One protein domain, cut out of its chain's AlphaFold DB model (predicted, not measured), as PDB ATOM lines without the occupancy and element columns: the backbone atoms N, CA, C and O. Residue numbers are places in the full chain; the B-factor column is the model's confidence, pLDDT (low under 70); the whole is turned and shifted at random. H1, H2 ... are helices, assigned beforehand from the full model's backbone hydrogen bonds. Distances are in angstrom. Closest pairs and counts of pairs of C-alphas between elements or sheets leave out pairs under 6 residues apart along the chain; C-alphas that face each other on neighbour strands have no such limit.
ATOM      1  N   ARG A  77     116.860  79.945 139.655       90.56
ATOM      2  CA  ARG A  77     117.810  79.624 140.734       90.56
ATOM      3  C   ARG A  77     119.177  79.319 140.156       90.56
ATOM      4  O   ARG A  77     120.168  79.880 140.616       90.56
ATOM      5  N   LEU A  78     119.220  78.504 139.102       89.12
ATOM      6  CA  LEU A  78     120.459  78.215 138.389       89.12
ATOM      7  C   LEU A  78     121.103  79.499 137.849       89.12
ATOM      8  O   LEU A  78     122.316  79.664 137.952       89.12
ATOM      9  N   ARG A  79     120.312  80.447 137.328       90.25
ATOM     10  CA  ARG A  79     120.836  81.729 136.834       90.25
ATOM     11  C   ARG A  79     121.462  82.549 137.956       90.25
ATOM     12  O   ARG A  79     122.542  83.104 137.755       90.25
ATOM     13  N   LEU A  80     120.794  82.640 139.109       91.00
ATOM     14  CA  LEU A  80     121.367  83.320 140.267       91.00
ATOM     15  C   LEU A  80     122.657  82.626 140.707       91.00
ATOM     16  O   LEU A  80     123.659  83.313 140.856       91.00
ATOM     17  N   GLN A  81     122.675  81.296 140.817       89.06
ATOM     18  CA  GLN A  81     123.871  80.551 141.217       89.06
ATOM     19  C   GLN A  81     125.050  80.793 140.264       89.06
ATOM     20  O   GLN A  81     126.128  81.179 140.709       89.06
ATOM     21  N   LEU A  82     124.831  80.684 138.950       89.75
ATOM     22  CA  LEU A  82     125.859  80.979 137.947       89.75
ATOM     23  C   LEU A  82     126.356  82.425 138.033       89.75
ATOM     24  O   LEU A  82     127.541  82.689 137.826       89.75
ATOM     25  N   PHE A  83     125.466  83.377 138.326       91.44
ATOM     26  CA  PHE A  83     125.862  84.761 138.550       91.44
ATOM     27  C   PHE A  83     126.754  84.889 139.788       91.44
ATOM     28  O   PHE A  83     127.816  85.503 139.692       91.44
ATOM     29  N   LEU A  84     126.368  84.289 140.918       89.88
ATOM     30  CA  LEU A  84     127.155  84.296 142.153       89.88
ATOM     31  C   LEU A  84     128.556  83.711 141.922       89.88
ATOM     32  O   LEU A  84     129.546  84.404 142.174       89.88
ATOM     33  N   ASP A  85     128.633  82.510 141.345       89.50
ATOM     34  CA  ASP A  85     129.889  81.815 141.043       89.50
ATOM     35  C   ASP A  85     130.772  82.635 140.092       89.50
ATOM     36  O   ASP A  85     131.978  82.791 140.300       89.50
ATOM     37  N   SER A  86     130.162  83.226 139.062       88.38
ATOM     38  CA  SER A  86     130.859  84.085 138.108       88.38
ATOM     39  C   SER A  86     131.434  85.335 138.778       88.38
ATOM     40  O   SER A  86     132.545  85.756 138.442       88.38
ATOM     41  N   VAL A  87     130.694  85.961 139.701       89.38
ATOM     42  CA  VAL A  87     131.177  87.136 140.440       89.38
ATOM     43  C   VAL A  87     132.353  86.758 141.339       89.38
ATOM     44  O   VAL A  87     133.338  87.496 141.371       89.38
ATOM     45  N   ASP A  88     132.303  85.596 141.992       87.44
ATOM     46  CA  ASP A  88     133.396  85.102 142.835       87.44
ATOM     47  C   ASP A  88     134.666  84.821 142.013       87.44
ATOM     48  O   ASP A  88     135.772  85.220 142.399       87.44
ATOM     49  N   GLU A  89     134.520  84.226 140.826       86.69
ATOM     50  CA  GLU A  89     135.624  84.034 139.882       86.69
ATOM     51  C   GLU A  89     136.194  85.374 139.387       86.69
ATOM     52  O   GLU A  89     137.414  85.575 139.382       86.69
ATOM     53  N   TYR A  90     135.332  86.330 139.027       87.69
ATOM     54  CA  TYR A  90     135.745  87.681 138.641       87.69
ATOM     55  C   TYR A  90     136.559  88.369 139.749       87.69
ATOM     56  O   TYR A  90     137.635  88.914 139.481       87.69
ATOM     57  N   GLU A  91     136.088  88.330 140.996       87.81
ATOM     58  CA  GLU A  91     136.787  88.910 142.148       87.81
ATOM     59  C   GLU A  91     138.161  88.250 142.364       87.81
ATOM     60  O   GLU A  91     139.157  88.946 142.610       87.81
ATOM     61  N   LEU A  92     138.250  86.925 142.200       87.88
ATOM     62  CA  LEU A  92     139.503  86.174 142.294       87.88
ATOM     63  C   LEU A  92     140.498  86.556 141.188       87.88
ATOM     64  O   LEU A  92     141.671  86.815 141.477       87.88
ATOM     65  N   ILE A  93     140.048  86.630 139.933       84.44
ATOM     66  CA  ILE A  93     140.892  87.049 138.805       84.44
ATOM     67  C   ILE A  93     141.413  88.466 139.052       84.44
ATOM     68  O   ILE A  93     142.618  88.711 138.949       84.44
ATOM     69  N   MET A  94     140.543  89.393 139.457       85.25
ATOM     70  CA  MET A  94     140.934  90.782 139.694       85.25
ATOM     71  C   MET A  94     141.900  90.948 140.871       85.25
ATOM     72  O   MET A  94     142.763  91.831 140.837       85.25
ATOM     73  N   LYS A  95     141.817  90.084 141.888       85.81
ATOM     74  CA  LYS A  95     142.805  90.023 142.973       85.81
ATOM     75  C   LYS A  95     144.204  89.668 142.456       85.81
ATOM     76  O   LYS A  95     145.178  90.246 142.935       85.81
ATOM     77  N   ASN A  96     144.301  88.774 141.471       83.88
ATOM     78  CA  ASN A  96     145.573  88.327 140.891       83.88
ATOM     79  C   ASN A  96     146.124  89.288 139.826       83.88
ATOM     80  O   ASN A  96     147.325  89.554 139.796       83.88
ATOM     81  N   VAL A  97     145.258  89.836 138.967       80.56
ATOM     82  CA  VAL A  97     145.635  90.810 137.922       80.56
ATOM     83  C   VAL A  97     146.063  92.150 138.536       80.56
ATOM     84  O   VAL A  97     146.900  92.862 137.970       80.56
ATOM     85  N   GLY A  98     145.546  92.467 139.725       77.12
ATOM     86  CA  GLY A  98     145.851  93.679 140.474       77.12
ATOM     87  C   GLY A  98     144.913  94.814 140.085       77.12
ATOM     88  O   GLY A  98     144.930  95.292 138.951       77.12
ATOM     89  N   ARG A  99     144.098  95.259 141.047       72.38
ATOM     90  CA  ARG A  99     143.066  96.266 140.799       72.38
ATOM     91  C   ARG A  99     143.617  97.686 140.691       72.38
ATOM     92  O   ARG A  99     144.301  98.163 141.604       72.38
ATOM     93  N   PRO A 100     143.229  98.401 139.630       67.44
ATOM     94  CA  PRO A 100     143.359  99.838 139.533       67.44
ATOM     95  C   PRO A 100     142.757 100.629 140.710       67.44
ATOM     96  O   PRO A 100     141.546 100.773 140.773       67.44
ATOM     97  N   GLN A 101     143.567 101.193 141.620       66.44
ATOM     98  CA  GLN A 101     143.038 102.092 142.668       66.44
ATOM     99  C   GLN A 101     142.821 103.535 142.186       66.44
ATOM    100  O   GLN A 101     141.806 104.140 142.501       66.44
ATOM    101  N   THR A 102     143.768 104.098 141.430       64.94
ATOM    102  CA  THR A 102     143.671 105.458 140.868       64.94
ATOM    103  C   THR A 102     144.362 105.542 139.512       64.94
ATOM    104  O   THR A 102     145.408 104.919 139.309       64.94
ATOM    105  N   VAL A 103     143.783 106.281 138.565       63.97
ATOM    106  CA  VAL A 103     144.413 106.571 137.267       63.97
ATOM    107  C   VAL A 103     144.990 107.984 137.307       63.97
ATOM    108  O   VAL A 103     144.275 108.938 137.592       63.97
ATOM    109  N   THR A 104     146.289 108.122 137.030       61.19
ATOM    110  CA  THR A 104     146.965 109.424 136.932       61.19
ATOM    111  C   THR A 104     147.240 109.753 135.468       61.19
ATOM    112  O   THR A 104     147.887 108.982 134.760       61.19
ATOM    113  N   ILE A 105     146.750 110.905 135.013       57.12
ATOM    114  CA  ILE A 105     146.913 111.396 133.640       57.12
ATOM    115  C   ILE A 105     148.313 112.008 133.480       57.12
ATOM    116  O   ILE A 105     148.746 112.788 134.323       57.12
ATOM    117  N   GLY A 106     149.008 111.679 132.384       55.62
ATOM    118  CA  GLY A 106     150.278 112.318 131.999       55.62
ATOM    119  C   GLY A 106     151.558 111.578 132.405       55.62
ATOM    120  O   GLY A 106     152.647 112.095 132.175       55.62
ATOM    121  N   GLY A 107     151.462 110.372 132.972       56.72
ATOM    122  CA  GLY A 107     152.633 109.515 133.190       56.72
ATOM    123  C   GLY A 107     153.102 108.854 131.888       56.72
ATOM    124  O   GLY A 107     152.319 108.162 131.236       56.72
ATOM    125  N   SER A 108     154.368 109.035 131.507       48.38
ATOM    126  CA  SER A 108     154.996 108.294 130.404       48.38
ATOM    127  C   SER A 108     155.651 106.996 130.908       48.38
ATOM    128  O   SER A 108     156.267 106.978 131.975       48.38
ATOM    129  N   GLY A 109     155.519 105.900 130.145       59.09
ATOM    130  CA  GLY A 109     156.276 104.650 130.340       59.09
ATOM    131  C   GLY A 109     155.444 103.359 130.444       59.09
ATOM    132  O   GLY A 109     154.216 103.387 130.432       59.09
ATOM    133  N   GLU A 110     156.149 102.233 130.623       57.12
ATOM    134  CA  GLU A 110     155.649 100.847 130.795       57.12
ATOM    135  C   GLU A 110     154.503 100.720 131.823       57.12
ATOM    136  O   GLU A 110     153.608  99.882 131.701       57.12
ATOM    137  N   LYS A 111     154.477 101.603 132.833       65.38
ATOM    138  CA  LYS A 111     153.412 101.650 133.849       65.38
ATOM    139  C   LYS A 111     152.047 102.033 133.269       65.38
ATOM    140  O   LYS A 111     151.041 101.525 133.755       65.38
ATOM    141  N   THR A 112     152.003 102.896 132.256       68.75
ATOM    142  CA  THR A 112     150.755 103.316 131.600       68.75
ATOM    143  C   THR A 112     150.218 102.207 130.698       68.75
ATOM    144  O   THR A 112     149.021 101.943 130.720       68.75
ATOM    145  N   GLU A 113     151.094 101.486 129.993       71.75
ATOM    146  CA  GLU A 113     150.723 100.340 129.149       71.75
ATOM    147  C   GLU A 113     150.210  99.163 129.980       71.75
ATOM    148  O   GLU A 113     149.099  98.691 129.754       71.75
ATOM    149  N   LYS A 114     150.948  98.753 131.022       76.50
ATOM    150  CA  LYS A 114     150.486  97.711 131.950       76.50
ATOM    151  C   LYS A 114     149.135  98.073 132.568       76.50
ATOM    152  O   LYS A 114     148.263  97.216 132.708       76.50
ATOM    153  N   ARG A 115     148.954  99.343 132.940       77.06
ATOM    154  CA  ARG A 115     147.702  99.831 133.522       77.06
ATOM    155  C   ARG A 115     146.551  99.790 132.523       77.06
ATOM    156  O   ARG A 115     145.453  99.379 132.887       77.06
ATOM    157  N   TYR A 116     146.805 100.186 131.285       78.88
ATOM    158  CA  TYR A 116     145.837 100.085 130.204       78.88
ATOM    159  C   TYR A 116     145.417  98.627 129.973       78.88
ATOM    160  O   TYR A 116     144.226  98.331 129.980       78.88
ATOM    161  N   SER A 117     146.371  97.691 129.905       77.19
ATOM    162  CA  SER A 117     146.073  96.258 129.774       77.19
ATOM    163  C   SER A 117     145.222  95.724 130.932       77.19
ATOM    164  O   SER A 117     144.269  94.992 130.691       77.19
ATOM    165  N   GLN A 118     145.510  96.113 132.181       82.25
ATOM    166  CA  GLN A 118     144.688  95.730 133.340       82.25
ATOM    167  C   GLN A 118     143.241  96.231 133.220       82.25
ATOM    168  O   GLN A 118     142.311  95.484 133.518       82.25
ATOM    169  N   LEU A 119     143.046  97.473 132.762       81.94
ATOM    170  CA  LEU A 119     141.716  98.055 132.555       81.94
ATOM    171  C   LEU A 119     140.949  97.360 131.422       81.94
ATOM    172  O   LEU A 119     139.743  97.155 131.545       81.94
ATOM    173  N   ILE A 120     141.637  96.956 130.349       79.38
ATOM    174  CA  ILE A 120     141.040  96.151 129.274       79.38
ATOM    175  C   ILE A 120     140.584  94.800 129.814       79.38
ATOM    176  O   ILE A 120     139.432  94.435 129.610       79.38
ATOM    177  N   VAL A 121     141.452  94.082 130.532       80.19
ATOM    178  CA  VAL A 121     141.117  92.768 131.106       80.19
ATOM    179  C   VAL A 121     139.906  92.874 132.031       80.19
ATOM    180  O   VAL A 121     138.959  92.103 131.890       80.19
ATOM    181  N   GLU A 122     139.885  93.861 132.927       84.62
ATOM    182  CA  GLU A 122     138.733  94.106 133.799       84.62
ATOM    183  C   GLU A 122     137.456  94.379 132.995       84.62
ATOM    184  O   GLU A 122     136.404  93.805 133.281       84.62
ATOM    185  N   GLY A 123     137.556  95.195 131.947       78.94
ATOM    186  CA  GLY A 123     136.445  95.486 131.054       78.94
ATOM    187  C   GLY A 123     135.911  94.247 130.332       78.94
ATOM    188  O   GLY A 123     134.694  94.066 130.248       78.94
ATOM    189  N   MET A 124     136.800  93.379 129.833       77.00
ATOM    190  CA  MET A 124     136.436  92.132 129.146       77.00
ATOM    191  C   MET A 124     135.639  91.222 130.071       77.00
ATOM    192  O   MET A 124     134.604  90.694 129.669       77.00
ATOM    193  N   LEU A 125     136.100  91.083 131.315       80.50
ATOM    194  CA  LEU A 125     135.427  90.272 132.321       80.50
ATOM    195  C   LEU A 125     134.070  90.873 132.690       80.50
ATOM    196  O   LEU A 125     133.079  90.154 132.732       80.50
ATOM    197  N   LEU A 126     133.995  92.192 132.893       81.06
ATOM    198  CA  LEU A 126     132.741  92.863 133.238       81.06
ATOM    199  C   LEU A 126     131.707  92.802 132.107       81.06
ATOM    200  O   LEU A 126     130.510  92.798 132.382       81.06
ATOM    201  N   ARG A 127     132.133  92.724 130.840       77.75
ATOM    202  CA  ARG A 127     131.227  92.686 129.680       77.75
ATOM    203  C   ARG A 127     130.187  91.571 129.780       77.75
ATOM    204  O   ARG A 127     129.054  91.807 129.368       77.75
ATOM    205  N   LYS A 128     130.526  90.406 130.342       78.00
ATOM    206  CA  LYS A 128     129.598  89.265 130.450       78.00
ATOM    207  C   LYS A 128     128.324  89.597 131.236       78.00
ATOM    208  O   LYS A 128     127.244  89.154 130.874       78.00
ATOM    209  N   TYR A 129     128.429  90.461 132.247       81.75
ATOM    210  CA  TYR A 129     127.290  90.871 133.073       81.75
ATOM    211  C   TYR A 129     126.387  91.886 132.381       81.75
ATOM    212  O   TYR A 129     125.261  92.111 132.803       81.75
ATOM    213  N   TYR A 130     126.859  92.514 131.311       75.00
ATOM    214  CA  TYR A 130     126.084  93.522 130.604       75.00
ATOM    215  C   TYR A 130     125.586  92.987 129.264       75.00
ATOM    216  O   TYR A 130     124.461  93.294 128.886       75.00
ATOM    217  N   SER A 131     126.371  92.174 128.557       68.94
ATOM    218  CA  SER A 131     126.033  91.617 127.244       68.94
ATOM    219  C   SER A 131     124.993  90.493 127.305       68.94
ATOM    220  O   SER A 131     124.639  90.017 128.376       68.94
ATOM    221  N   SER A 132     124.482  90.087 126.135       64.12
ATOM    222  CA  SER A 132     123.500  89.002 125.986       64.12
ATOM    223  C   SER A 132     124.097  87.631 126.337       64.12
ATOM    224  O   SER A 132     124.381  86.830 125.453       64.12
ATOM    225  N   ASP A 133     124.276  87.390 127.633       70.00
ATOM    226  CA  ASP A 133     124.836  86.187 128.254       70.00
ATOM    227  C   ASP A 133     123.800  85.555 129.216       70.00
ATOM    228  O   ASP A 133     122.694  86.089 129.394       70.00
ATOM    229  N   GLU A 134     124.128  84.417 129.823       78.94
ATOM    230  CA  GLU A 134     123.327  83.716 130.834       78.94
ATOM    231  C   GLU A 134     123.248  84.507 132.147       78.94
ATOM    232  O   GLU A 134     122.189  84.544 132.772       78.94
ATOM    233  N   VAL A 135     124.324  85.218 132.502       83.00
ATOM    234  CA  VAL A 135     124.480  85.987 133.754       83.00
ATOM    235  C   VAL A 135     124.345  87.505 133.564       83.00
ATOM    236  O   VAL A 135     124.889  88.299 134.334       83.00
ATOM    237  N   GLN A 136     123.633  87.934 132.519       85.88
ATOM    238  CA  GLN A 136     123.355  89.351 132.276       85.88
ATOM    239  C   GLN A 136     122.556  89.960 133.440       85.88
ATOM    240  O   GLN A 136     121.520  89.409 133.804       85.88
ATOM    241  N   LEU A 137     122.954  91.131 133.954       86.06
ATOM    242  CA  LEU A 137     122.336  91.768 135.124       86.06
ATOM    243  C   LEU A 137     120.824  91.930 134.982       86.06
ATOM    244  O   LEU A 137     120.112  91.604 135.917       86.06
ATOM    245  N   ALA A 138     120.320  92.345 133.818       84.75
ATOM    246  CA  ALA A 138     118.875  92.447 133.595       84.75
ATOM    247  C   ALA A 138     118.165  91.095 133.792       84.75
ATOM    248  O   ALA A 138     117.206  90.998 134.546       84.75
ATOM    249  N   LYS A 139     118.699  90.018 133.199       86.56
ATOM    250  CA  LYS A 139     118.139  88.664 133.349       86.56
ATOM    251  C   LYS A 139     118.282  88.140 134.777       86.56
ATOM    252  O   LYS A 139     117.417  87.403 135.245       86.56
ATOM    253  N   VAL A 140     119.380  88.476 135.453       89.12
ATOM    254  CA  VAL A 140     119.640  88.115 136.853       89.12
ATOM    255  C   VAL A 140     118.643  88.823 137.766       89.12
ATOM    256  O   VAL A 140     118.025  88.157 138.586       89.12
ATOM    257  N   ILE A 141     118.416  90.124 137.577       89.75
ATOM    258  CA  ILE A 141     117.434  90.907 138.338       89.75
ATOM    259  C   ILE A 141     116.015  90.398 138.071       89.75
ATOM    260  O   ILE A 141     115.274  90.183 139.023       89.75
ATOM    261  N   ASP A 142     115.659  90.088 136.820       88.44
ATOM    262  CA  ASP A 142     114.364  89.474 136.494       88.44
ATOM    263  C   ASP A 142     114.169  88.131 137.212       88.44
ATOM    264  O   ASP A 142     113.084  87.826 137.704       88.44
ATOM    265  N   SER A 143     115.219  87.307 137.264       89.75
ATOM    266  CA  SER A 143     115.186  85.998 137.938       89.75
ATOM    267  C   SER A 143     115.083  86.164 139.448       89.75
ATOM    268  O   SER A 143     114.287  85.494 140.093       89.75
ATOM    269  N   PHE A 144     115.837  87.114 140.000       89.81
ATOM    270  CA  PHE A 144     115.765  87.505 141.398       89.81
ATOM    271  C   PHE A 144     114.356  87.971 141.770       89.81
ATOM    272  O   PHE A 144     113.784  87.468 142.730       89.81
ATOM    273  N   ARG A 145     113.747  88.840 140.955       88.56
ATOM    274  CA  ARG A 145     112.373  89.322 141.135       88.56
ATOM    275  C   ARG A 145     111.359  88.183 141.151       88.56
ATOM    276  O   ARG A 145     110.470  88.191 141.991       88.56
ATOM    277  N   ARG A 146     111.498  87.203 140.252       89.69
ATOM    278  CA  ARG A 146     110.613  86.025 140.181       89.69
ATOM    279  C   ARG A 146     110.773  85.053 141.352       89.69
ATOM    280  O   ARG A 146     109.866  84.267 141.596       89.69
ATOM    281  N   LEU A 147     111.911  85.082 142.047       89.19
ATOM    282  CA  LEU A 147     112.174  84.229 143.209       89.19
ATOM    283  C   LEU A 147     111.751  84.866 144.537       89.19
ATOM    284  O   LEU A 147     111.695  84.163 145.546       89.19
ATOM    285  N   ILE A 148     111.450  86.166 144.553       86.50
ATOM    286  CA  ILE A 148     110.900  86.841 145.729       86.50
ATOM    287  C   ILE A 148     109.450  86.372 145.939       86.50
ATOM    288  O   ILE A 148     108.672  86.395 144.984       86.50
ATOM    289  N   PRO A 149     109.063  85.969 147.164       83.75
ATOM    290  CA  PRO A 149     107.689  85.584 147.473       83.75
ATOM    291  C   PRO A 149     106.679  86.703 147.188       83.75
ATOM    292  O   PRO A 149     106.952  87.874 147.457       83.75
ATOM    293  N   ASP A 150     105.483  86.344 146.716       81.56
ATOM    294  CA  ASP A 150     104.409  87.306 146.414       81.56
ATOM    295  C   ASP A 150     103.951  88.116 147.646       81.56
ATOM    296  O   ASP A 150     103.400  89.207 147.509       81.56
ATOM    297  N   ASP A 151     104.167  87.588 148.855       81.19
ATOM    298  CA  ASP A 151     103.849  88.221 150.138       81.19
ATOM    299  C   ASP A 151     105.028  89.001 150.753       81.19
ATOM    300  O   ASP A 151     104.934  89.476 151.889       81.19
ATOM    301  N   ALA A 152     106.131  89.168 150.015       79.75
ATOM    302  CA  ALA A 152     107.268  89.961 150.458       79.75
ATOM    303  C   ALA A 152     106.873  91.423 150.736       79.75
ATOM    304  O   ALA A 152     106.001  92.006 150.089       79.75
ATOM    305  N   SER A 153     107.559  92.041 151.705       80.06
ATOM    306  CA  SER A 153     107.319  93.440 152.075       80.06
ATOM    307  C   SER A 153     107.430  94.368 150.851       80.06
ATOM    308  O   SER A 153     108.355  94.201 150.049       80.06
ATOM    309  N   PRO A 154     106.578  95.407 150.740       80.00
ATOM    310  CA  PRO A 154     106.716  96.451 149.723       80.00
ATOM    311  C   PRO A 154     108.124  97.063 149.651       80.00
ATOM    312  O   PRO A 154     108.559  97.458 148.574       80.00
ATOM    313  N   ASP A 155     108.859  97.092 150.768       78.81
ATOM    314  CA  ASP A 155     110.236  97.597 150.827       78.81
ATOM    315  C   ASP A 155     111.223  96.722 150.031       78.81
ATOM    316  O   ASP A 155     112.169  97.233 149.425       78.81
ATOM    317  N   VAL A 156     110.996  95.404 149.988       76.88
ATOM    318  CA  VAL A 156     111.811  94.448 149.220       76.88
ATOM    319  C   VAL A 156     111.584  94.663 147.726       76.88
ATOM    320  O   VAL A 156     112.542  94.789 146.967       76.88
ATOM    321  N   LEU A 157     110.323  94.791 147.308       76.56
ATOM    322  CA  LEU A 157     109.966  95.075 145.916       76.56
ATOM    323  C   LEU A 157     110.480  96.449 145.468       76.56
ATOM    324  O   LEU A 157     111.073  96.561 144.398       76.56
ATOM    325  N   HIS A 158     110.353  97.467 146.323       79.62
ATOM    326  CA  HIS A 158     110.911  98.793 146.069       79.62
ATOM    327  C   HIS A 158     112.432  98.749 145.873       79.62
ATOM    328  O   HIS A 158     112.978  99.430 145.007       79.62
ATOM    329  N   THR A 159     113.123  97.915 146.647       76.56
ATOM    330  CA  THR A 159     114.567  97.711 146.519       76.56
ATOM    331  C   THR A 159     114.943  97.053 145.188       76.56
ATOM    332  O   THR A 159     115.942  97.437 144.580       76.56
ATOM    333  N   VAL A 160     114.141  96.106 144.690       79.31
ATOM    334  CA  VAL A 160     114.347  95.516 143.354       79.31
ATOM    335  C   VAL A 160     114.115  96.540 142.247       79.31
ATOM    336  O   VAL A 160     114.908  96.617 141.312       79.31
ATOM    337  N   ASP A 161     113.098  97.388 142.377       79.00
ATOM    338  CA  ASP A 161     112.867  98.471 141.417       79.00
ATOM    339  C   ASP A 161     114.044  99.475 141.407       79.00
ATOM    340  O   ASP A 161     114.426  99.995 140.355       79.00
ATOM    341  N   LEU A 162     114.673  99.727 142.566       77.88
ATOM    342  CA  LEU A 162     115.910 100.514 142.648       77.88
ATOM    343  C   LEU A 162     117.088  99.798 141.973       77.88
ATOM    344  O   LEU A 162     117.849 100.451 141.266       77.88
ATOM    345  N   LEU A 163     117.219  98.477 142.120       78.69
ATOM    346  CA  LEU A 163     118.239  97.684 141.423       78.69
ATOM    347  C   LEU A 163     118.108  97.768 139.902       78.69
ATOM    348  O   LEU A 163     119.115  97.938 139.218       78.69
ATOM    349  N   GLU A 164     116.891  97.669 139.370       74.31
ATOM    350  CA  GLU A 164     116.627  97.819 137.932       74.31
ATOM    351  C   GLU A 164     117.003  99.220 137.434       74.31
ATOM    352  O   GLU A 164     117.566  99.366 136.349       74.31
ATOM    353  N   LYS A 165     116.727 100.251 138.240       70.00
ATOM    354  CA  LYS A 165     117.010 101.651 137.908       70.00
ATOM    355  C   LYS A 165     118.496 102.010 138.009       70.00
ATOM    356  O   LYS A 165     118.996 102.769 137.177       70.00
ATOM    357  N   ASP A 166     119.177 101.503 139.032       63.03
ATOM    358  CA  ASP A 166     120.566 101.838 139.355       63.03
ATOM    359  C   ASP A 166     121.569 100.927 138.643       63.03
ATOM    360  O   ASP A 166     122.753 101.264 138.534       63.03
ATOM    361  N   THR A 167     121.116  99.784 138.127       64.62
ATOM    362  CA  THR A 167     121.914  98.975 137.214       64.62
ATOM    363  C   THR A 167     122.024  99.717 135.889       64.62
ATOM    364  O   THR A 167     121.000  99.953 135.247       64.62
ATOM    365  N   PRO A 168     123.243 100.063 135.430       57.72
ATOM    366  CA  PRO A 168     123.413 100.691 134.131       57.72
ATOM    367  C   PRO A 168     122.790  99.788 133.070       57.72
ATOM    368  O   PRO A 168     123.293  98.690 132.808       57.72
ATOM    369  N   SER A 169     121.677 100.221 132.479       53.97
ATOM    370  CA  SER A 169     121.114  99.512 131.342       53.97
ATOM    371  C   SER A 169     122.177  99.497 130.249       53.97
ATOM    372  O   SER A 169     122.916 100.471 130.056       53.97
ATOM    373  N   GLN A 170     122.297  98.381 129.526       52.16
ATOM    374  CA  GLN A 170     122.895  98.485 128.205       52.16
ATOM    375  C   GLN A 170     122.002  99.451 127.443       52.16
ATOM    376  O   GLN A 170     120.912  99.063 127.024       52.16
ATOM    377  N   GLY A 171     122.422 100.713 127.327       41.75
ATOM    378  CA  GLY A 171     121.863 101.621 126.342       41.75
ATOM    379  C   GLY A 171     121.773 100.826 125.045       41.75
ATOM    380  O   GLY A 171     122.785 100.294 124.607       41.75
ATOM    381  N   ASN A 172     120.535 100.615 124.599       35.19
ATOM    382  CA  ASN A 172     120.056  99.758 123.516       35.19
ATOM    383  C   ASN A 172     121.049  98.809 122.817       35.19
ATOM    384  O   ASN A 172     122.075  99.206 122.275       35.19
ATOM    385  N   LYS A 173     120.597  97.557 122.662       36.25
ATOM    386  CA  LYS A 173     121.138  96.469 121.822       36.25
ATOM    387  C   LYS A 173     121.311  96.795 120.318       36.25
ATOM    388  O   LYS A 173     121.235  95.892 119.491       36.25
ATOM    389  N   SER A 174     121.544  98.033 119.901       28.94
ATOM    390  CA  SER A 174     122.035  98.289 118.550       28.94
ATOM    391  C   SER A 174     123.535  98.029 118.517       28.94
ATOM    392  O   SER A 174     124.325  98.792 119.070       28.94
ATOM    393  N   GLN A 175     123.928  96.963 117.824       38.50
ATOM    394  CA  GLN A 175     125.185  96.952 117.086       38.50
ATOM    395  C   GLN A 175     125.282  98.275 116.315       38.50
ATOM    396  O   GLN A 175     124.610  98.399 115.307       38.50
ATOM    397  N   ILE A 176     126.015  99.273 116.805       34.00
ATOM    398  CA  ILE A 176     126.529 100.440 116.069       34.00
ATOM    399  C   ILE A 176     127.383 101.241 117.062       34.00
ATOM    400  O   ILE A 176     127.065 101.376 118.238       34.00
ATOM    401  N   VAL A 177     128.513 101.729 116.568       42.06
ATOM    402  CA  VAL A 177     129.457 102.596 117.274       42.06
ATOM    403  C   VAL A 177     128.798 103.941 117.531       42.06
ATOM    404  O   VAL A 177     128.473 104.644 116.577       42.06
ATOM    405  N   PHE A 178     128.640 104.331 118.795       44.94
ATOM    406  CA  PHE A 178     128.240 105.691 119.139       44.94
ATOM    407  C   PHE A 178     129.465 106.605 119.116       44.94
ATOM    408  O   PHE A 178     130.060 106.939 120.142       44.94
ATOM    409  N   SER A 179     129.868 106.987 117.908       49.41
ATOM    410  CA  SER A 179     130.606 108.225 117.718       49.41
ATOM    411  C   SER A 179     129.621 109.308 117.294       49.41
ATOM    412  O   SER A 179     128.843 109.102 116.361       49.41
ATOM    413  N   ASN A 180     129.675 110.470 117.937       50.78
ATOM    414  CA  ASN A 180     129.106 111.707 117.422       50.78
ATOM    415  C   ASN A 180     129.597 111.943 115.982       50.78
ATOM    416  O   ASN A 180     130.619 111.397 115.556       50.78
ATOM    417  N   ALA A 181     128.895 112.785 115.221       48.59
ATOM    418  CA  ALA A 181     129.254 113.098 113.831       48.59
ATOM    419  C   ALA A 181     130.694 113.639 113.658       48.59
ATOM    420  O   ALA A 181     131.236 113.602 112.556       48.59
ATOM    421  N   ASP A 182     131.324 114.111 114.737       56.19
ATOM    422  CA  ASP A 182     132.716 114.573 114.792       56.19
ATOM    423  C   ASP A 182     133.741 113.467 115.135       56.19
ATOM    424  O   ASP A 182     134.944 113.725 115.174       56.19
ATOM    425  N   GLY A 183     133.293 112.229 115.365       54.34
ATOM    426  CA  GLY A 183     134.132 111.094 115.749       54.34
ATOM    427  C   GLY A 183     134.385 110.954 117.255       54.34
ATOM    428  O   GLY A 183     135.193 110.105 117.639       54.34
ATOM    429  N   SER A 184     133.733 111.755 118.107       57.12
ATOM    430  CA  SER A 184     133.842 111.650 119.569       57.12
ATOM    431  C   SER A 184     132.882 110.626 120.170       57.12
ATOM    432  O   SER A 184     131.778 110.451 119.674       57.12
ATOM    433  N   TYR A 185     133.280 109.934 121.237       61.59
ATOM    434  CA  TYR A 185     132.400 108.984 121.925       61.59
ATOM    435  C   TYR A 185     131.347 109.718 122.759       61.59
ATOM    436  O   TYR A 185     131.678 110.668 123.469       61.59
ATOM    437  N   SER A 186     130.092 109.261 122.712       57.38
ATOM    438  CA  SER A 186     129.007 109.833 123.528       57.38
ATOM    439  C   SER A 186     129.140 109.526 125.020       57.38
ATOM    440  O   SER A 186     128.589 110.255 125.845       57.38
ATOM    441  N   SER A 187     129.878 108.476 125.386       62.50
ATOM    442  CA  SER A 187     130.137 108.107 126.776       62.50
ATOM    443  C   SER A 187     131.412 107.269 126.935       62.50
ATOM    444  O   SER A 187     131.929 106.673 125.988       62.50
ATOM    445  N   SER A 188     131.900 107.166 128.172       62.50
ATOM    446  CA  SER A 188     132.996 106.265 128.556       62.50
ATOM    447  C   SER A 188     132.660 104.780 128.335       62.50
ATOM    448  O   SER A 188     133.544 103.968 128.059       62.50
ATOM    449  N   VAL A 189     131.371 104.436 128.390       61.84
ATOM    450  CA  VAL A 189     130.821 103.107 128.086       61.84
ATOM    451  C   VAL A 189     131.014 102.747 126.615       61.84
ATOM    452  O   VAL A 189     131.401 101.613 126.327       61.84
ATOM    453  N   ASP A 190     130.807 103.699 125.704       65.81
ATOM    454  CA  ASP A 190     130.953 103.485 124.258       65.81
ATOM    455  C   ASP A 190     132.414 103.250 123.876       65.81
ATOM    456  O   ASP A 190     132.726 102.338 123.108       65.81
ATOM    457  N   LEU A 191     133.325 104.011 124.491       65.81
ATOM    458  CA  LEU A 191     134.761 103.805 124.327       65.81
ATOM    459  C   LEU A 191     135.192 102.423 124.836       65.81
ATOM    460  O   LEU A 191     135.963 101.727 124.176       65.81
ATOM    461  N   LEU A 192     134.677 102.001 125.994       69.06
ATOM    462  CA  LEU A 192     134.943 100.674 126.542       69.06
ATOM    463  C   LEU A 192     134.423  99.569 125.616       69.06
ATOM    464  O   LEU A 192     135.128  98.592 125.382       69.06
ATOM    465  N   PHE A 193     133.230  99.717 125.036       65.69
ATOM    466  CA  PHE A 193     132.751  98.773 124.025       65.69
ATOM    467  C   PHE A 193     133.663  98.718 122.805       65.69
ATOM    468  O   PHE A 193     133.974  97.619 122.358       65.69
ATOM    469  N   ASP A 194     134.138  99.852 122.298       68.56
ATOM    470  CA  ASP A 194     135.026  99.867 121.134       68.56
ATOM    471  C   ASP A 194     136.385  99.207 121.410       68.56
ATOM    472  O   ASP A 194     136.882  98.455 120.569       68.56
ATOM    473  N   VAL A 195     136.955  99.397 122.602       67.75
ATOM    474  CA  VAL A 195     138.210  98.742 123.005       67.75
ATOM    475  C   VAL A 195     138.027  97.227 123.177       67.75
ATOM    476  O   VAL A 195     138.827  96.430 122.675       67.75
ATOM    477  N   LEU A 196     136.957  96.799 123.850       66.81
ATOM    478  CA  LEU A 196     136.702  95.379 124.112       66.81
ATOM    479  C   LEU A 196     136.260  94.625 122.855       66.81
ATOM    480  O   LEU A 196     136.786  93.558 122.550       66.81
ATOM    481  N   TYR A 197     135.287  95.175 122.129       65.56
ATOM    482  CA  TYR A 197     134.656  94.538 120.977       65.56
ATOM    483  C   TYR A 197     135.508  94.675 119.715       65.56
ATOM    484  O   TYR A 197     135.731  93.693 119.014       65.56
ATOM    485  N   GLY A 198     136.017  95.881 119.446       60.16
ATOM    486  CA  GLY A 198     136.750  96.187 118.224       60.16
ATOM    487  C   GLY A 198     138.169  95.641 118.220       60.16
ATOM    488  O   GLY A 198     138.542  94.938 117.291       60.16
ATOM    489  N   ILE A 199     138.959  95.931 119.256       60.56
ATOM    490  CA  ILE A 199     140.384  95.558 119.270       60.56
ATOM    491  C   ILE A 199     140.588  94.133 119.776       60.56
ATOM    492  O   ILE A 199     141.338  93.369 119.177       60.56
ATOM    493  N   THR A 200     139.939  93.782 120.884       59.22
ATOM    494  CA  THR A 200     140.342  92.586 121.640       59.22
ATOM    495  C   THR A 200     139.615  91.319 121.194       59.22
ATOM    496  O   THR A 200     140.185  90.235 121.273       59.22
ATOM    497  N   LEU A 201     138.370  91.443 120.716       58.25
ATOM    498  CA  LEU A 201     137.549  90.294 120.318       58.25
ATOM    499  C   LEU A 201     137.502  90.055 118.800       58.25
ATOM    500  O   LEU A 201     137.491  88.899 118.391       58.25
ATOM    501  N   HIS A 202     137.477  91.109 117.972       65.12
ATOM    502  CA  HIS A 202     137.228  90.970 116.525       65.12
ATOM    503  C   HIS A 202     138.286  91.595 115.598       65.12
ATOM    504  O   HIS A 202     138.251  91.335 114.400       65.12
ATOM    505  N   GLY A 203     139.230  92.388 116.114       57.66
ATOM    506  CA  GLY A 203     140.295  92.996 115.305       57.66
ATOM    507  C   GLY A 203     139.805  93.945 114.200       57.66
ATOM    508  O   GLY A 203     140.405  93.976 113.131       57.66
ATOM    509  N   ASP A 204     138.728  94.702 114.440       68.38
ATOM    510  CA  ASP A 204     138.097  95.629 113.485       68.38
ATOM    511  C   ASP A 204     139.045  96.810 113.145       68.38
ATOM    512  O   ASP A 204     139.276  97.684 113.996       68.38
ATOM    513  N   PRO A 205     139.600  96.877 111.913       64.19
ATOM    514  CA  PRO A 205     140.589  97.890 111.535       64.19
ATOM    515  C   PRO A 205     140.047  99.322 111.562       64.19
ATOM    516  O   PRO A 205     140.784 100.252 111.905       64.19
ATOM    517  N   ASP A 206     138.764  99.516 111.252       66.81
ATOM    518  CA  ASP A 206     138.136 100.838 111.242       66.81
ATOM    519  C   ASP A 206     137.949 101.357 112.673       66.81
ATOM    520  O   ASP A 206     138.123 102.551 112.942       66.81
ATOM    521  N   ARG A 207     137.646 100.462 113.625       66.81
ATOM    522  CA  ARG A 207     137.622 100.779 115.066       66.81
ATOM    523  C   ARG A 207     139.008 101.098 115.605       66.81
ATOM    524  O   ARG A 207     139.165 102.096 116.309       66.81
ATOM    525  N   ILE A 208     140.016 100.307 115.235       66.62
ATOM    526  CA  ILE A 208     141.416 100.542 115.624       66.62
ATOM    527  C   ILE A 208     141.866 101.942 115.181       66.62
ATOM    528  O   ILE A 208     142.443 102.690 115.972       66.62
ATOM    529  N   GLN A 209     141.542 102.340 113.947       67.94
ATOM    530  CA  GLN A 209     141.883 103.669 113.432       67.94
ATOM    531  C   GLN A 209     141.186 104.816 114.175       67.94
ATOM    532  O   GLN A 209     141.771 105.893 114.299       67.94
ATOM    533  N   ARG A 210     139.957 104.627 114.675       69.19
ATOM    534  CA  ARG A 210     139.267 105.643 115.490       69.19
ATOM    535  C   ARG A 210     139.887 105.777 116.875       69.19
ATOM    536  O   ARG A 210     140.147 106.897 117.310       69.19
ATOM    537  N   LEU A 211     140.197 104.658 117.529       67.56
ATOM    538  CA  LEU A 211     140.848 104.649 118.841       67.56
ATOM    539  C   LEU A 211     142.251 105.267 118.790       67.56
ATOM    540  O   LEU A 211     142.616 106.028 119.682       67.56
ATOM    541  N   ALA A 212     143.002 105.044 117.708       68.81
ATOM    542  CA  ALA A 212     144.322 105.647 117.507       68.81
ATOM    543  C   ALA A 212     144.317 107.192 117.496       68.81
ATOM    544  O   ALA A 212     145.362 107.808 117.694       68.81
ATOM    545  N   ARG A 213     143.156 107.837 117.291       72.12
ATOM    546  CA  ARG A 213     143.017 109.307 117.320       72.12
ATOM    547  C   ARG A 213     142.968 109.884 118.737       72.12
ATOM    548  O   ARG A 213     143.051 111.098 118.894       72.12
ATOM    549  N   TRP A 214     142.845 109.037 119.758       69.50
ATOM    550  CA  TRP A 214     142.724 109.453 121.152       69.50
ATOM    551  C   TRP A 214     144.019 109.200 121.923       69.50
ATOM    552  O   TRP A 214     144.567 108.100 121.840       69.50
ATOM    553  N   PRO A 215     144.498 110.155 122.742       72.56
ATOM    554  CA  PRO A 215     145.629 109.906 123.626       72.56
ATOM    555  C   PRO A 215     145.352 108.727 124.567       72.56
ATOM    556  O   PRO A 215     144.282 108.660 125.176       72.56
ATOM    557  N   ILE A 216     146.331 107.834 124.750       73.19
ATOM    558  CA  ILE A 216     146.213 106.652 125.628       73.19
ATOM    559  C   ILE A 216     145.758 107.015 127.049       73.19
ATOM    560  O   ILE A 216     145.028 106.268 127.689       73.19
ATOM    561  N   THR A 217     146.125 108.202 127.534       71.56
ATOM    562  CA  THR A 217     145.706 108.721 128.839       71.56
ATOM    563  C   THR A 217     144.204 108.988 128.922       71.56
ATOM    564  O   THR A 217     143.591 108.647 129.931       71.56
ATOM    565  N   ALA A 218     143.608 109.558 127.873       71.62
ATOM    566  CA  ALA A 218     142.166 109.775 127.790       71.62
ATOM    567  C   ALA A 218     141.421 108.435 127.694       71.62
ATOM    568  O   ALA A 218     140.403 108.248 128.356       71.62
ATOM    569  N   GLN A 219     141.984 107.475 126.951       75.62
ATOM    570  CA  GLN A 219     141.436 106.122 126.870       75.62
ATOM    571  C   GLN A 219     141.455 105.415 128.230       75.62
ATOM    572  O   GLN A 219     140.435 104.887 128.660       75.62
ATOM    573  N   CYS A 220     142.578 105.461 128.954       76.94
ATOM    574  CA  CYS A 220     142.695 104.904 130.304       76.94
ATOM    575  C   CYS A 220     141.675 105.498 131.285       76.94
ATOM    576  O   CYS A 220     141.123 104.760 132.098       76.94
ATOM    577  N   LEU A 221     141.446 106.815 131.238       76.25
ATOM    578  CA  LEU A 221     140.508 107.481 132.143       76.25
ATOM    579  C   LEU A 221     139.073 107.014 131.894       76.25
ATOM    580  O   LEU A 221     138.412 106.548 132.816       76.25
ATOM    581  N   ALA A 222     138.625 107.070 130.641       73.38
ATOM    582  CA  ALA A 222     137.277 106.658 130.284       73.38
ATOM    583  C   ALA A 222     137.048 105.153 130.529       73.38
ATOM    584  O   ALA A 222     136.006 104.770 131.059       73.38
ATOM    585  N   LEU A 223     138.034 104.292 130.245       77.25
ATOM    586  CA  LEU A 223     137.956 102.868 130.596       77.25
ATOM    587  C   LEU A 223     137.814 102.659 132.108       77.25
ATOM    588  O   LEU A 223     136.993 101.854 132.542       77.25
ATOM    589  N   TYR A 224     138.587 103.387 132.915       80.31
ATOM    590  CA  TYR A 224     138.513 103.299 134.371       80.31
ATOM    591  C   TYR A 224     137.155 103.739 134.913       80.31
ATOM    592  O   TYR A 224     136.538 102.987 135.660       80.31
ATOM    593  N   GLU A 225     136.664 104.909 134.511       77.81
ATOM    594  CA  GLU A 225     135.359 105.418 134.945       77.81
ATOM    595  C   GLU A 225     134.230 104.451 134.572       77.81
ATOM    596  O   GLU A 225     133.388 104.118 135.404       77.81
ATOM    597  N   SER A 226     134.251 103.921 133.346       77.19
ATOM    598  CA  SER A 226     133.239 102.963 132.903       77.19
ATOM    599  C   SER A 226     133.306 101.635 133.664       77.19
ATOM    600  O   SER A 226     132.269 101.096 134.062       77.19
ATOM    601  N   ASN A 227     134.511 101.115 133.919       80.44
ATOM    602  CA  ASN A 227     134.693  99.898 134.710       80.44
ATOM    603  C   ASN A 227     134.229 100.086 136.159       80.44
ATOM    604  O   ASN A 227     133.616  99.172 136.709       80.44
ATOM    605  N   VAL A 228     134.478 101.250 136.773       80.94
ATOM    606  CA  VAL A 228     134.021 101.567 138.138       80.94
ATOM    607  C   VAL A 228     132.497 101.501 138.229       80.94
ATOM    608  O   VAL A 228     131.976 100.806 139.103       80.94
ATOM    609  N   GLU A 229     131.783 102.147 137.306       78.25
ATOM    610  CA  GLU A 229     130.314 102.143 137.309       78.25
ATOM    611  C   GLU A 229     129.733 100.749 137.041       78.25
ATOM    612  O   GLU A 229     128.818 100.303 137.737       78.25
ATOM    613  N   ARG A 230     130.301  99.999 136.089       80.50
ATOM    614  CA  ARG A 230     129.869  98.614 135.830       80.50
ATOM    615  C   ARG A 230     130.119  97.710 137.031       80.50
ATOM    616  O   ARG A 230     129.248  96.959 137.456       80.50
ATOM    617  N   ARG A 231     131.307  97.794 137.625       84.00
ATOM    618  CA  ARG A 231     131.632  97.011 138.816       84.00
ATOM    619  C   ARG A 231     130.676  97.325 139.960       84.00
ATOM    620  O   ARG A 231     130.237  96.399 140.634       84.00
ATOM    621  N   LYS A 232     130.338  98.601 140.167       83.44
ATOM    622  CA  LYS A 232     129.342  99.007 141.162       83.44
ATOM    623  C   LYS A 232     128.017  98.281 140.928       83.44
ATOM    624  O   LYS A 232     127.509  97.688 141.867       83.44
ATOM    625  N   GLY A 233     127.511  98.242 139.693       83.25
ATOM    626  CA  GLY A 233     126.296  97.489 139.359       83.25
ATOM    627  C   GLY A 233     126.386  96.001 139.719       83.25
ATOM    628  O   GLY A 233     125.524  95.490 140.431       83.25
ATOM    629  N   VAL A 234     127.463  95.321 139.303       87.19
ATOM    630  CA  VAL A 234     127.675  93.889 139.605       87.19
ATOM    631  C   VAL A 234     127.724  93.622 141.114       87.19
ATOM    632  O   VAL A 234     127.044  92.723 141.606       87.19
ATOM    633  N   VAL A 235     128.510  94.409 141.853       88.50
ATOM    634  CA  VAL A 235     128.682  94.248 143.306       88.50
ATOM    635  C   VAL A 235     127.374  94.511 144.043       88.50
ATOM    636  O   VAL A 235     127.031  93.749 144.943       88.50
ATOM    637  N   THR A 236     126.632  95.550 143.660       85.75
ATOM    638  CA  THR A 236     125.346  95.872 144.279       85.75
ATOM    639  C   THR A 236     124.357  94.719 144.095       85.75
ATOM    640  O   THR A 236     123.809  94.235 145.082       85.75
ATOM    641  N   VAL A 237     124.178  94.207 142.870       87.62
ATOM    642  CA  VAL A 237     123.268  93.073 142.610       87.62
ATOM    643  C   VAL A 237     123.674  91.836 143.418       87.62
ATOM    644  O   VAL A 237     122.821  91.220 144.055       87.62
ATOM    645  N   ARG A 238     124.975  91.516 143.476       91.75
ATOM    646  CA  ARG A 238     125.501  90.429 144.320       91.75
ATOM    647  C   ARG A 238     125.130  90.613 145.794       91.75
ATOM    648  O   ARG A 238     124.575  89.698 146.392       91.75
ATOM    649  N   GLN A 239     125.396  91.790 146.361       89.88
ATOM    650  CA  GLN A 239     125.128  92.088 147.773       89.88
ATOM    651  C   GLN A 239     123.647  91.954 148.133       89.88
ATOM    652  O   GLN A 239     123.326  91.483 149.223       89.88
ATOM    653  N   TYR A 240     122.749  92.346 147.231       87.50
ATOM    654  CA  TYR A 240     121.315  92.190 147.455       87.50
ATOM    655  C   TYR A 240     120.861  90.736 147.391       87.50
ATOM    656  O   TYR A 240     120.060  90.331 148.231       87.50
ATOM    657  N   ILE A 241     121.388  89.943 146.455       89.69
ATOM    658  CA  ILE A 241     121.103  88.503 146.414       89.69
ATOM    659  C   ILE A 241     121.609  87.830 147.698       89.69
ATOM    660  O   ILE A 241     120.859  87.089 148.328       89.69
ATOM    661  N   ASP A 242     122.833  88.143 148.139       89.31
ATOM    662  CA  ASP A 242     123.391  87.608 149.388       89.31
ATOM    663  C   ASP A 242     122.530  87.987 150.608       89.31
ATOM    664  O   ASP A 242     122.277  87.150 151.478       89.31
ATOM    665  N   LEU A 243     122.058  89.238 150.679       88.75
ATOM    666  CA  LEU A 243     121.179  89.701 151.754       88.75
ATOM    667  C   LEU A 243     119.830  88.975 151.728       88.75
ATOM    668  O   LEU A 243     119.372  88.514 152.767       88.75
ATOM    669  N   ALA A 244     119.223  88.819 150.551       86.81
ATOM    670  CA  ALA A 244     117.945  88.133 150.400       86.81
ATOM    671  C   ALA A 244     118.016  86.655 150.808       86.81
ATOM    672  O   ALA A 244     117.112  86.161 151.480       86.81
ATOM    673  N   ILE A 245     119.109  85.965 150.461       87.25
ATOM    674  CA  ILE A 245     119.366  84.588 150.903       87.25
ATOM    675  C   ILE A 245     119.541  84.547 152.424       87.25
ATOM    676  O   ILE A 245     118.944  83.710 153.100       87.25
ATOM    677  N   LYS A 246     120.336  85.469 152.980       89.12
ATOM    678  CA  LYS A 246     120.582  85.557 154.426       89.12
ATOM    679  C   LYS A 246     119.301  85.812 155.225       89.12
ATOM    680  O   LYS A 246     119.142  85.236 156.300       89.12
ATOM    681  N   ASP A 247     118.413  86.649 154.703       87.06
ATOM    682  CA  ASP A 247     117.133  86.992 155.328       87.06
ATOM    683  C   ASP A 247     116.050  85.926 155.072       87.06
ATOM    684  O   ASP A 247     114.939  86.030 155.588       87.06
ATOM    685  N   GLY A 248     116.373  84.870 154.315       85.62
ATOM    686  CA  GLY A 248     115.485  83.738 154.066       85.62
ATOM    687  C   GLY A 248     114.366  84.027 153.067       85.62
ATOM    688  O   GLY A 248     113.374  83.302 153.063       85.62
TER     689      GLY A 248
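What this domain is: This is residues 77 to 248 of the 253 residues of the protein "HTH cro/C1-type domain-containing protein" of Bifidobacterium catenulatum DSM 16992 = JCM 1194 = LMG 11043 (UniProt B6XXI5). The longest helix, H7, runs through the middle of an elongated body, with the hairpin of H3 and H4 beside its later part and H1 and H2 slanting over it. H5 begins at the earlier part of H7, where its residues 188 to 192 touch, and crosses H2, and H6 folds back on H5. Look for seven named helices, H1 to H7 in chain order, in the 172 printed residues; there is no named strand, and the class is all helix. The whole is compact, with a radius of gyration of the C-alphas of 17.8 A, and spans 56 by 36 by 25 A.

How they stand to each other: Start at H7, residues 216 to 246, the hub, which touches five other helices. H2, residues 110 to 130, touches it the same way at a steep tilt of 41 degrees; look at C-alphas Tyr 116 and Cys 220, the closest, 5.8 A apart. H5, residues 188 to 202, touches H7 with residues 188 to 192 alone, about perpendicular at 83 degrees, closest at the C-alphas of Ser 188 and Ala 222, 4.6 A. H6, residues 205 to 211, forms a helical hairpin with H5, closest at the C-alphas of Gly 198 and Arg 207, 5.6 A. Farther along H7, its residues 234 to 241 alone touch H3, residues 137 to 147, the same way at a shallow tilt of 8 degrees, closest at the C-alphas of Leu 137 and Val 234, 7.3 A. H4, residues 154 to 166, makes a helical hairpin with H3 at a shallow tilt of 11 degrees, closest at the C-alphas of Arg 145 and Val 160, 6.9 A. H1, residues 77 to 97, touches H3 with residues 77 to 83 alone, closest at the C-alphas of Leu 80 and Val 140, 6.1 A. H1, H2, H3, H4 and H7 form a bundle, a group of helices joined by touching. Every O i to N i+4 pair is within hydrogen-bond range in H1, H3, H4, H6 and H7, against 14 of 17 in H2 and 8 of 11 in H5.

Where its parts are: Find C-alpha 77 at (117.810, 79.624, 140.734); from there H1 runs 30.1 A. H2 measures 30.5 A, H5 19.9 A and H4 18.1 A; the shorter H3 and H6 are passed over. Find C-alpha 216 at (146.213, 106.652, 125.628); H7 runs 43.9 A from there to C-alpha 246 at (120.582, 85.557, 154.426).

The domain as a whole: The C-alphas farthest apart are those of Gly 109 and Asp 151, 58.4 A. The printed part has no cut; its long links are residues 98 to 109 and 167 to 187. Look for pLDDT under 70 at residues 100 to 112, 131 to 132, 166 to 212 and 214.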